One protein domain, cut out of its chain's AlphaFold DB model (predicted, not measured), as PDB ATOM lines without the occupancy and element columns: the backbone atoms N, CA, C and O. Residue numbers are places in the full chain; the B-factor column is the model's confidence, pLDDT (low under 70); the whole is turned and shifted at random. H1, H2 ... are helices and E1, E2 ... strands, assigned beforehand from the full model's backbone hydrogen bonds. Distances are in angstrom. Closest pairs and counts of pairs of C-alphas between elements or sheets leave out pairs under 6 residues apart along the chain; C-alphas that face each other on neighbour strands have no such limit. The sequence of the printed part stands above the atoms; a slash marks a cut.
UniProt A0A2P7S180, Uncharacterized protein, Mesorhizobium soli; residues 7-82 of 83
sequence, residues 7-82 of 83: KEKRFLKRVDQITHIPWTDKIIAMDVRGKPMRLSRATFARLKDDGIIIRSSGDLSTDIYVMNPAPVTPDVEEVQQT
ATOM      1  N   LYS A   7     117.555 142.360 100.572       86.88
ATOM      2  CA  LYS A   7     118.853 141.735 100.309       86.88
ATOM      3  C   LYS A   7     119.787 141.878 101.513       86.88
ATOM      4  O   LYS A   7     120.457 140.912 101.859       86.88
ATOM      5  N   GLU A   8     119.834 143.054 102.132       89.38
ATOM      6  CA  GLU A   8     120.666 143.307 103.313       89.38
ATOM      7  C   GLU A   8     120.162 142.514 104.517       89.38
ATOM      8  O   GLU A   8     120.967 141.828 105.138       89.38
ATOM      9  N   LYS A   9     118.844 142.500 104.773       88.19
ATOM     10  CA  LYS A   9     118.240 141.673 105.833       88.19
ATOM     11  C   LYS A   9     118.609 140.196 105.668       88.19
ATOM     12  O   LYS A   9     119.117 139.570 106.596       88.19
ATOM     13  N   ARG A  10     118.426 139.642 104.461       86.88
ATOM     14  CA  ARG A  10     118.782 138.241 104.162       86.88
ATOM     15  C   ARG A  10     120.272 137.967 104.317       86.88
ATOM     16  O   ARG A  10     120.637 136.900 104.799       86.88
ATOM     17  N   PHE A  11     121.128 138.889 103.881       88.75
ATOM     18  CA  PHE A  11     122.572 138.736 104.026       88.75
ATOM     19  C   PHE A  11     122.986 138.726 105.493       88.75
ATOM     20  O   PHE A  11     123.667 137.794 105.902       88.75
ATOM     21  N   LEU A  12     122.536 139.709 106.275       88.19
ATOM     22  CA  LEU A  12     122.858 139.828 107.695       88.19
ATOM     23  C   LEU A  12     122.404 138.587 108.470       88.19
ATOM     24  O   LEU A  12     123.234 137.964 109.125       88.19
ATOM     25  N   LYS A  13     121.151 138.145 108.277       86.00
ATOM     26  CA  LYS A  13     120.638 136.909 108.889       86.00
ATOM     27  C   LYS A  13     121.517 135.703 108.553       86.00
ATOM     28  O   LYS A  13     121.857 134.897 109.411       86.00
ATOM     29  N   ARG A  14     121.885 135.560 107.278       84.62
ATOM     30  CA  ARG A  14     122.608 134.377 106.810       84.62
ATOM     31  C   ARG A  14     124.056 134.345 107.278       84.62
ATOM     32  O   ARG A  14     124.554 133.277 107.613       84.62
ATOM     33  N   VAL A  15     124.728 135.493 107.264       84.00
ATOM     34  CA  VAL A  15     126.099 135.612 107.757       84.00
ATOM     35  C   VAL A  15     126.157 135.282 109.245       84.00
ATOM     36  O   VAL A  15     126.994 134.472 109.641       84.00
ATOM     37  N   ASP A  16     125.238 135.840 110.030       81.56
ATOM     38  CA  ASP A  16     125.165 135.608 111.471       81.56
ATOM     39  C   ASP A  16     124.956 134.125 111.808       81.56
ATOM     40  O   ASP A  16     125.733 133.536 112.560       81.56
ATOM     41  N   GLN A  17     123.994 133.483 111.136       78.94
ATOM     42  CA  GLN A  17     123.711 132.056 111.306       78.94
ATOM     43  C   GLN A  17     124.866 131.133 110.897       78.94
ATOM     44  O   GLN A  17     125.043 130.085 111.502       78.94
ATOM     45  N   ILE A  18     125.598 131.444 109.820       74.38
ATOM     46  CA  ILE A  18     126.640 130.536 109.303       74.38
ATOM     47  C   ILE A  18     127.933 130.679 110.093       74.38
ATOM     48  O   ILE A  18     128.624 129.689 110.324       74.38
ATOM     49  N   THR A  19     128.320 131.916 110.399       69.56
ATOM     50  CA  THR A  19     129.676 132.160 110.876       69.56
ATOM     51  C   THR A  19     129.793 132.051 112.379       69.56
ATOM     52  O   THR A  19     130.844 131.608 112.825       69.56
ATOM     53  N   HIS A  20     128.756 132.388 113.158       69.56
ATOM     54  CA  HIS A  20     128.797 132.446 114.633       69.56
ATOM     55  C   HIS A  20     129.989 133.241 115.222       69.56
ATOM     56  O   HIS A  20     130.156 133.302 116.438       69.56
ATOM     57  N   ILE A  21     130.826 133.850 114.378       69.94
ATOM     58  CA  ILE A  21     132.073 134.531 114.701       69.94
ATOM     59  C   ILE A  21     132.108 135.855 113.944       69.94
ATOM     60  O   ILE A  21     131.515 135.960 112.869       69.94
ATOM     61  N   PRO A  22     132.834 136.859 114.453       76.50
ATOM     62  CA  PRO A  22     133.026 138.118 113.752       76.50
ATOM     63  C   PRO A  22     133.549 137.924 112.311       76.50
ATOM     64  O   PRO A  22     134.434 137.103 112.064       76.50
ATOM     65  N   TRP A  23     133.044 138.714 111.357       83.94
ATOM     66  CA  TRP A  23     133.367 138.615 109.927       83.94
ATOM     67  C   TRP A  23     133.935 139.899 109.309       83.94
ATOM     68  O   TRP A  23     133.736 141.001 109.805       83.94
ATOM     69  N   THR A  24     134.632 139.779 108.175       82.81
ATOM     70  CA  THR A  24     135.214 140.924 107.443       82.81
ATOM     71  C   THR A  24     134.290 141.439 106.330       82.81
ATOM     72  O   THR A  24     133.313 140.789 105.954       82.81
ATOM     73  N   ASP A  25     134.635 142.576 105.717       79.25
ATOM     74  CA  ASP A  25     133.957 143.136 104.528       79.25
ATOM     75  C   ASP A  25     134.078 142.258 103.259       79.25
ATOM     76  O   ASP A  25     133.449 142.500 102.218       79.25
ATOM     77  N   LYS A  26     134.901 141.207 103.331       81.94
ATOM     78  CA  LYS A  26     135.081 140.205 102.278       81.94
ATOM     79  C   LYS A  26     134.172 138.993 102.440       81.94
ATOM     80  O   LYS A  26     134.196 138.139 101.555       81.94
ATOM     81  N   ILE A  27     133.381 138.909 103.510       82.44
ATOM     82  CA  ILE A  27     132.533 137.743 103.738       82.44
ATOM     83  C   ILE A  27     131.505 137.551 102.618       82.44
ATOM     84  O   ILE A  27     130.900 138.500 102.105       82.44
ATOM     85  N   ILE A  28     131.318 136.290 102.245       83.06
ATOM     86  CA  ILE A  28     130.334 135.848 101.264       83.06
ATOM     87  C   ILE A  28     129.356 134.936 101.996       83.06
ATOM     88  O   ILE A  28     129.756 133.933 102.582       83.06
ATOM     89  N   ALA A  29     128.074 135.288 101.953       83.44
ATOM     90  CA  ALA A  29     126.999 134.418 102.406       83.44
ATOM     91  C   ALA A  29     126.503 133.562 101.240       83.44
ATOM     92  O   ALA A  29     126.600 133.972 100.086       83.44
ATOM     93  N   MET A  30     125.901 132.416 101.533       82.31
ATOM     94  CA  MET A  30     125.210 131.604 100.528       82.31
ATOM     95  C   MET A  30     123.705 131.738 100.731       82.31
ATOM     96  O   MET A  30     123.213 131.486 101.834       82.31
ATOM     97  N   ASP A  31     122.973 132.145  99.694       78.31
ATOM     98  CA  ASP A  31     121.512 132.179  99.751       78.31
ATOM     99  C   ASP A  31     120.914 130.761  99.869       78.31
ATOM    100  O   ASP A  31     121.619 129.750  99.810       78.31
ATOM    101  N   VAL A  32     119.590 130.671 100.037       76.44
ATOM    102  CA  VAL A  32     118.875 129.389 100.199       76.44
ATOM    103  C   VAL A  32     118.987 128.455  98.985       76.44
ATOM    104  O   VAL A  32     118.652 127.281  99.082       76.44
ATOM    105  N   ARG A  33     119.458 128.960  97.840       80.75
ATOM    106  CA  ARG A  33     119.677 128.206  96.600       80.75
ATOM    107  C   ARG A  33     121.157 127.872  96.384       80.75
ATOM    108  O   ARG A  33     121.508 127.374  95.319       80.75
ATOM    109  N   GLY A  34     122.022 128.173  97.355       80.19
ATOM    110  CA  GLY A  34     123.465 127.978  97.247       80.19
ATOM    111  C   GLY A  34     124.156 128.997  96.340       80.19
ATOM    112  O   GLY A  34     125.262 128.741  95.872       80.19
ATOM    113  N   LYS A  35     123.537 130.149  96.059       85.12
ATOM    114  CA  LYS A  35     124.177 131.216  95.284       85.12
ATOM    115  C   LYS A  35     124.958 132.150  96.213       85.12
ATOM    116  O   LYS A  35     124.416 132.574  97.239       85.12
ATOM    117  N   PRO A  36     126.191 132.545  95.849       84.25
ATOM    118  CA  PRO A  36     126.947 133.511  96.627       84.25
ATOM    119  C   PRO A  36     126.249 134.873  96.630       84.25
ATOM    120  O   PRO A  36     125.856 135.420  95.595       84.25
ATOM    121  N   MET A  37     126.136 135.440  97.822       87.31
ATOM    122  CA  MET A  37     125.596 136.754  98.098       87.31
ATOM    123  C   MET A  37     126.659 137.565  98.828       87.31
ATOM    124  O   MET A  37     127.208 137.144  99.843       87.31
ATOM    125  N   ARG A  38     126.925 138.760  98.305       86.44
ATOM    126  CA  ARG A  38     127.869 139.714  98.880       86.44
ATOM    127  C   ARG A  38     127.256 141.109  98.891       86.44
ATOM    128  O   ARG A  38     126.487 141.470  97.986       86.44
ATOM    129  N   LEU A  39     127.602 141.884  99.910       88.00
ATOM    130  CA  LEU A  39     127.341 143.317  99.943       88.00
ATOM    131  C   LEU A  39     128.404 144.069  99.139       88.00
ATOM    132  O   LEU A  39     129.559 143.654  99.056       88.00
ATOM    133  N   SER A  40     128.007 145.184  98.530       88.50
ATOM    134  CA  SER A  40     128.991 146.092  97.943       88.50
ATOM    135  C   SER A  40     129.801 146.759  99.058       88.50
ATOM    136  O   SER A  40     129.315 146.896 100.183       88.50
ATOM    137  N   ARG A  41     131.009 147.236  98.745       87.19
ATOM    138  CA  ARG A  41     131.824 147.992  99.709       87.19
ATOM    139  C   ARG A  41     131.097 149.242 100.220       87.19
ATOM    140  O   ARG A  41     131.153 149.527 101.409       87.19
ATOM    141  N   ALA A  42     130.378 149.944  99.340       89.75
ATOM    142  CA  ALA A  42     129.577 151.113  99.708       89.75
ATOM    143  C   ALA A  42     128.438 150.744 100.670       89.75
ATOM    144  O   ALA A  42     128.227 151.420 101.670       89.75
ATOM    145  N   THR A  43     127.750 149.629 100.412       90.31
ATOM    146  CA  THR A  43     126.711 149.111 101.309       90.31
ATOM    147  C   THR A  43     127.287 148.744 102.671       90.31
ATOM    148  O   THR A  43     126.714 149.104 103.689       90.31
ATOM    149  N   PHE A  44     128.429 148.060 102.701       89.12
ATOM    150  CA  PHE A  44     129.081 147.670 103.947       89.12
ATOM    151  C   PHE A  44     129.489 148.889 104.788       89.12
ATOM    152  O   PHE A  44     129.213 148.928 105.983       89.12
ATOM    153  N   ALA A  45     130.082 149.905 104.152       89.38
ATOM    154  CA  ALA A  45     130.415 151.168 104.808       89.38
ATOM    155  C   ALA A  45     129.166 151.851 105.380       89.38
ATOM    156  O   ALA A  45     129.159 152.201 106.554       89.38
ATOM    157  N   ARG A  46     128.080 151.922 104.598       92.56
ATOM    158  CA  ARG A  46     126.797 152.459 105.066       92.56
ATOM    159  C   ARG A  46     126.280 151.717 106.298       92.56
ATOM    160  O   ARG A  46     125.921 152.362 107.268       92.56
ATOM    161  N   LEU A  47     126.267 150.381 106.292       89.62
ATOM    162  CA  LEU A  47     125.803 149.595 107.444       89.62
ATOM    163  C   LEU A  47     126.650 149.840 108.701       89.62
ATOM    164  O   LEU A  47     126.122 149.780 109.810       89.62
ATOM    165  N   LYS A  48     127.951 150.106 108.537       89.19
ATOM    166  CA  LYS A  48     128.839 150.479 109.642       89.19
ATOM    167  C   LYS A  48     128.500 151.869 110.179       89.19
ATOM    168  O   LYS A  48     128.357 152.033 111.385       89.19
ATOM    169  N   ASP A  49     128.374 152.852 109.292       89.69
ATOM    170  CA  ASP A  49     128.109 154.246 109.662       89.69
ATOM    171  C   ASP A  49     126.709 154.407 110.278       89.69
ATOM    172  O   ASP A  49     126.530 155.156 111.234       89.69
ATOM    173  N   ASP A  50     125.745 153.618 109.798       89.56
ATOM    174  CA  ASP A  50     124.394 153.503 110.347       89.56
ATOM    175  C   ASP A  50     124.360 152.760 111.699       89.56
ATOM    176  O   ASP A  50     123.305 152.692 112.324       89.56
ATOM    177  N   GLY A  51     125.474 152.171 112.152       87.31
ATOM    178  CA  GLY A  51     125.558 151.421 113.410       87.31
ATOM    179  C   GLY A  51     124.847 150.064 113.388       87.31
ATOM    180  O   GLY A  51     124.569 149.499 114.442       87.31
ATOM    181  N   ILE A  52     124.534 149.530 112.205       88.81
ATOM    182  CA  ILE A  52     123.894 148.216 112.030       88.81
ATOM    183  C   ILE A  52     124.901 147.088 112.271       88.81
ATOM    184  O   ILE A  52     124.574 146.067 112.878       88.81
ATOM    185  N   ILE A  53     126.137 147.286 111.812       88.81
ATOM    186  CA  ILE A  53     127.280 146.438 112.151       88.81
ATOM    187  C   ILE A  53     128.308 147.263 112.914       88.81
ATOM    188  O   ILE A  53     128.516 148.439 112.622       88.81
ATOM    189  N   ILE A  54     128.980 146.637 113.872       88.06
ATOM    190  CA  ILE A  54     130.013 147.280 114.683       88.06
ATOM    191  C   ILE A  54     131.308 146.493 114.589       88.06
ATOM    192  O   ILE A  54     131.301 145.281 114.370       88.06
ATOM    193  N   ARG A  55     132.435 147.190 114.741       86.44
ATOM    194  CA  ARG A  55     133.741 146.538 114.794       86.44
ATOM    195  C   ARG A  55     133.824 145.703 116.073       86.44
ATOM    196  O   ARG A  55     133.580 146.218 117.160       86.44
ATOM    197  N   SER A  56     134.181 144.430 115.936       83.00
ATOM    198  CA  SER A  56     134.466 143.561 117.074       83.00
ATOM    199  C   SER A  56     135.783 143.989 117.718       83.00
ATOM    200  O   SER A  56     136.805 144.125 117.046       83.00
ATOM    201  N   SER A  57     135.761 144.211 119.029       68.06
ATOM    202  CA  SER A  57     136.879 144.745 119.814       68.06
ATOM    203  C   SER A  57     137.988 143.726 120.120       68.06
ATOM    204  O   SER A  57     138.905 144.043 120.871       68.06
ATOM    205  N   GLY A  58     137.909 142.508 119.574       62.69
ATOM    206  CA  GLY A  58     138.806 141.401 119.923       62.69
ATOM    207  C   GLY A  58     140.134 141.352 119.164       62.69
ATOM    208  O   GLY A  58     141.091 140.797 119.693       62.69
ATOM    209  N   ASP A  59     140.220 141.927 117.960       57.19
ATOM    210  CA  ASP A  59     141.427 141.816 117.135       57.19
ATOM    211  C   ASP A  59     141.772 143.156 116.463       57.19
ATOM    212  O   ASP A  59     141.038 143.687 115.624       57.19
ATOM    213  N   LEU A  60     142.890 143.757 116.876       59.25
ATOM    214  CA  LEU A  60     143.344 145.067 116.387       59.25
ATOM    215  C   LEU A  60     143.934 144.986 114.971       59.25
ATOM    216  O   LEU A  60     144.054 146.014 114.305       59.25
ATOM    217  N   SER A  61     144.283 143.778 114.514       62.97
ATOM    218  CA  SER A  61     145.000 143.537 113.257       62.97
ATOM    219  C   SER A  61     144.087 143.430 112.031       62.97
ATOM    220  O   SER A  61     144.514 143.707 110.911       62.97
ATOM    221  N   THR A  62     142.823 143.057 112.241       68.19
ATOM    222  CA  THR A  62     141.846 142.842 111.173       68.19
ATOM    223  C   THR A  62     140.586 143.643 111.478       68.19
ATOM    224  O   THR A  62     140.096 143.648 112.604       68.19
ATOM    225  N   ASP A  63     140.038 144.338 110.480       78.38
ATOM    226  CA  ASP A  63     138.727 144.975 110.607       78.38
ATOM    227  C   ASP A  63     137.646 143.889 110.575       78.38
ATOM    228  O   ASP A  63     137.119 143.526 109.518       78.38
ATOM    229  N   ILE A  64     137.368 143.326 111.748       84.88
ATOM    230  CA  ILE A  64     136.330 142.322 111.941       84.88
ATOM    231  C   ILE A  64     135.079 142.984 112.519       84.88
ATOM    232  O   ILE A  64     135.165 143.853 113.384       84.88
ATOM    233  N   TYR A  65     133.913 142.572 112.042       86.94
ATOM    234  CA  TYR A  65     132.615 143.160 112.330       86.94
ATOM    235  C   TYR A  65     131.628 142.104 112.818       86.94
ATOM    236  O   TYR A  65     131.721 140.930 112.469       86.94
ATOM    237  N   VAL A  66     130.661 142.545 113.608       86.69
ATOM    238  CA  VAL A  66     129.507 141.760 114.058       86.69
ATOM    239  C   VAL A  66     128.241 142.574 113.848       86.69
ATOM    240  O   VAL A  66     128.307 143.800 113.702       86.69
ATOM    241  N   MET A  67     127.079 141.920 113.852       86.69
ATOM    242  CA  MET A  67     125.826 142.659 114.007       86.69
ATOM    243  C   MET A  67     125.815 143.384 115.348       86.69
ATOM    244  O   MET A  67     126.290 142.857 116.355       86.69
ATOM    245  N   ASN A  68     125.279 144.601 115.354       85.19
ATOM    246  CA  ASN A  68     125.142 145.364 116.581       85.19
ATOM    247  C   ASN A  68     124.117 144.680 117.510       85.19
ATOM    248  O   ASN A  68     122.952 144.576 117.122       85.19
ATOM    249  N   PRO A  69     124.503 144.230 118.719       76.94
ATOM    250  CA  PRO A  69     123.580 143.591 119.659       76.94
ATOM    251  C   PRO A  69     122.556 144.567 120.258       76.94
ATOM    252  O   PRO A  69     121.562 144.131 120.828       76.94
ATOM    253  N   ALA A  70     122.787 145.878 120.143       79.50
ATOM    254  CA  ALA A  70     121.824 146.914 120.493       79.50
ATOM    255  C   ALA A  70     121.220 147.486 119.195       79.50
ATOM    256  O   ALA A  70     121.822 148.378 118.587       79.50
ATOM    257  N   PRO A  71     120.073 146.966 118.718       67.06
ATOM    258  CA  PRO A  71     119.526 147.343 117.421       67.06
ATOM    259  C   PRO A  71     119.183 148.837 117.367       67.06
ATOM    260  O   PRO A  71     118.390 149.359 118.145       67.06
ATOM    261  N   VAL A  72     119.777 149.527 116.394       75.19
ATOM    262  CA  VAL A  72     119.564 150.959 116.105       75.19
ATOM    263  C   VAL A  72     118.322 151.218 115.239       75.19
ATOM    264  O   VAL A  72     117.945 152.364 115.000       75.19
ATOM    265  N   THR A  73     117.689 150.152 114.737       73.62
ATOM    266  CA  THR A  73     116.450 150.183 113.949       73.62
ATOM    267  C   THR A  73     115.661 148.874 114.139       73.62
ATOM    268  O   THR A  73     116.296 147.823 114.280       73.62
ATOM    269  N   PRO A  74     114.309 148.896 114.086       72.06
ATOM    270  CA  PRO A  74     113.477 147.686 114.159       72.06
ATOM    271  C   PRO A  74     113.842 146.623 113.114       72.06
ATOM    272  O   PRO A  74     113.757 145.428 113.371       72.06
ATOM    273  N   ASP A  75     114.336 147.048 111.946       67.19
ATOM    274  CA  ASP A  75     114.766 146.142 110.875       67.19
ATOM    275  C   ASP A  75     115.926 145.213 111.289       67.19
ATOM    276  O   ASP A  75     116.080 144.137 110.712       67.19
ATOM    277  N   VAL A  76     116.768 145.632 112.242       66.81
ATOM    278  CA  VAL A  76     117.882 144.824 112.775       66.81
ATOM    279  C   VAL A  76     117.392 143.893 113.880       66.81
ATOM    280  O   VAL A  76     117.850 142.756 113.967       66.81
ATOM    281  N   GLU A  77     116.422 144.343 114.672       67.75
ATOM    282  CA  GLU A  77     115.763 143.524 115.689       67.75
ATOM    283  C   GLU A  77     115.036 142.325 115.052       67.75
ATOM    284  O   GLU A  77     115.230 141.192 115.483       67.75
ATOM    285  N   GLU A  78     114.315 142.531 113.942       70.75
ATOM    286  CA  GLU A  78     113.682 141.447 113.167       70.75
ATOM    287  C   GLU A  78     114.690 140.392 112.679       70.75
ATOM    288  O   GLU A  78     114.409 139.188 112.675       70.75
ATOM    289  N   VAL A  79     115.879 140.837 112.256       68.12
ATOM    290  CA  VAL A  79     116.952 139.950 111.785       68.12
ATOM    291  C   VAL A  79     117.495 139.086 112.928       68.12
ATOM    292  O   VAL A  79     117.819 137.925 112.686       68.12
ATOM    293  N   GLN A  80     117.550 139.618 114.151       63.59
ATOM    294  CA  GLN A  80     118.056 138.922 115.341       63.59
ATOM    295  C   GLN A  80     117.010 138.027 116.023       63.59
ATOM    296  O   GLN A  80     117.370 137.025 116.631       63.59
ATOM    297  N   GLN A  81     115.717 138.357 115.927       64.50
ATOM    298  CA  GLN A  81     114.641 137.646 116.634       64.50
ATOM    299  C   GLN A  81     114.096 136.409 115.904       64.50
ATOM    300  O   GLN A  81     113.284 135.677 116.468       64.50
ATOM    301  N   THR A  82     114.513 136.151 114.663       52.28
ATOM    302  CA  THR A  82     113.968 135.036 113.878       52.28
ATOM    303  C   THR A  82     114.957 133.860 113.833       52.28
ATOM    304  O   THR A  82     116.008 134.032 113.208       52.28
TER     305      THR A  82
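Overview. This is residues 7 to 82 of the 83 residues of an uncharacterized protein of Mesorhizobium soli (UniProt A0A2P7S180). A short two-strand hairpin, E1 and E2, lies near the middle, with H1 packed beside E2 and H2 beside E1, while H3 packs on part of H1. A long unnamed stretch, residues 20 to 40, loops between H1 and H2. The printed part has 76 residues, with named elements in the order H1, H2, E1, E2, H3; the sheet E1 - E2 is antiparallel. The class is mostly helix, though under half of the residues, 36, are in named elements. The whole is compact, with a radius of gyration of the C-alphas of 11.8 A and spans of 35 by 27 by 24 A.

Arrangement. E1, residues 53 to 55, and E2, residues 65 to 67, form an antiparallel hairpin, their directions at 144 degrees. N 54 and O 66, and N 66 and O 54, are within hydrogen-bond range, each pair at 2.9 A. The closest C-alphas of E2 and H1, residues 7 to 19, are those of Met 67 and Asp 16, at 7.5 A. The closest of E1 and H2, residues 41 to 49, are those of Ile 53 and Leu 47, at 5.9 A. H1, with residues 9 to 13 alone, touches H3, residues 74 to 81; the closest C-alphas, of Lys 13 and Val 79, are 5.6 A apart. H1 and H3 run the same way at a shallow tilt of 30 degrees. H1 and H2 are apart, as are H2 and H3. Every O i to N i+4 pair is within hydrogen-bond range in H1 and H2, and 3 of 4 in H3.

Along the chain. H1 begins at C-alpha 7, (118.853, 141.735, 100.309), and is 17.9 A long. H2 is 12.3 A long, H3 10.4 A, and E1 and E2 7.0 A each. E2 begins at C-alpha 65, (132.615, 143.160, 112.330), and H3 ends at C-alpha 81, (114.641, 137.646, 116.634).

Size, cuts and confidence. The C-alphas farthest apart, of Arg 33 and Leu 60, are 35.2 A from each other. The printed part has no cut. The link from H1 to H2 is long; residues 29 to 30 in it pair antiparallel with residues 36 to 37. Mean pLDDT of the printed part is 79.9; it is under 70 at residues 19 to 21, 57 to 62, 71, 75 to 77 and 79 to 82.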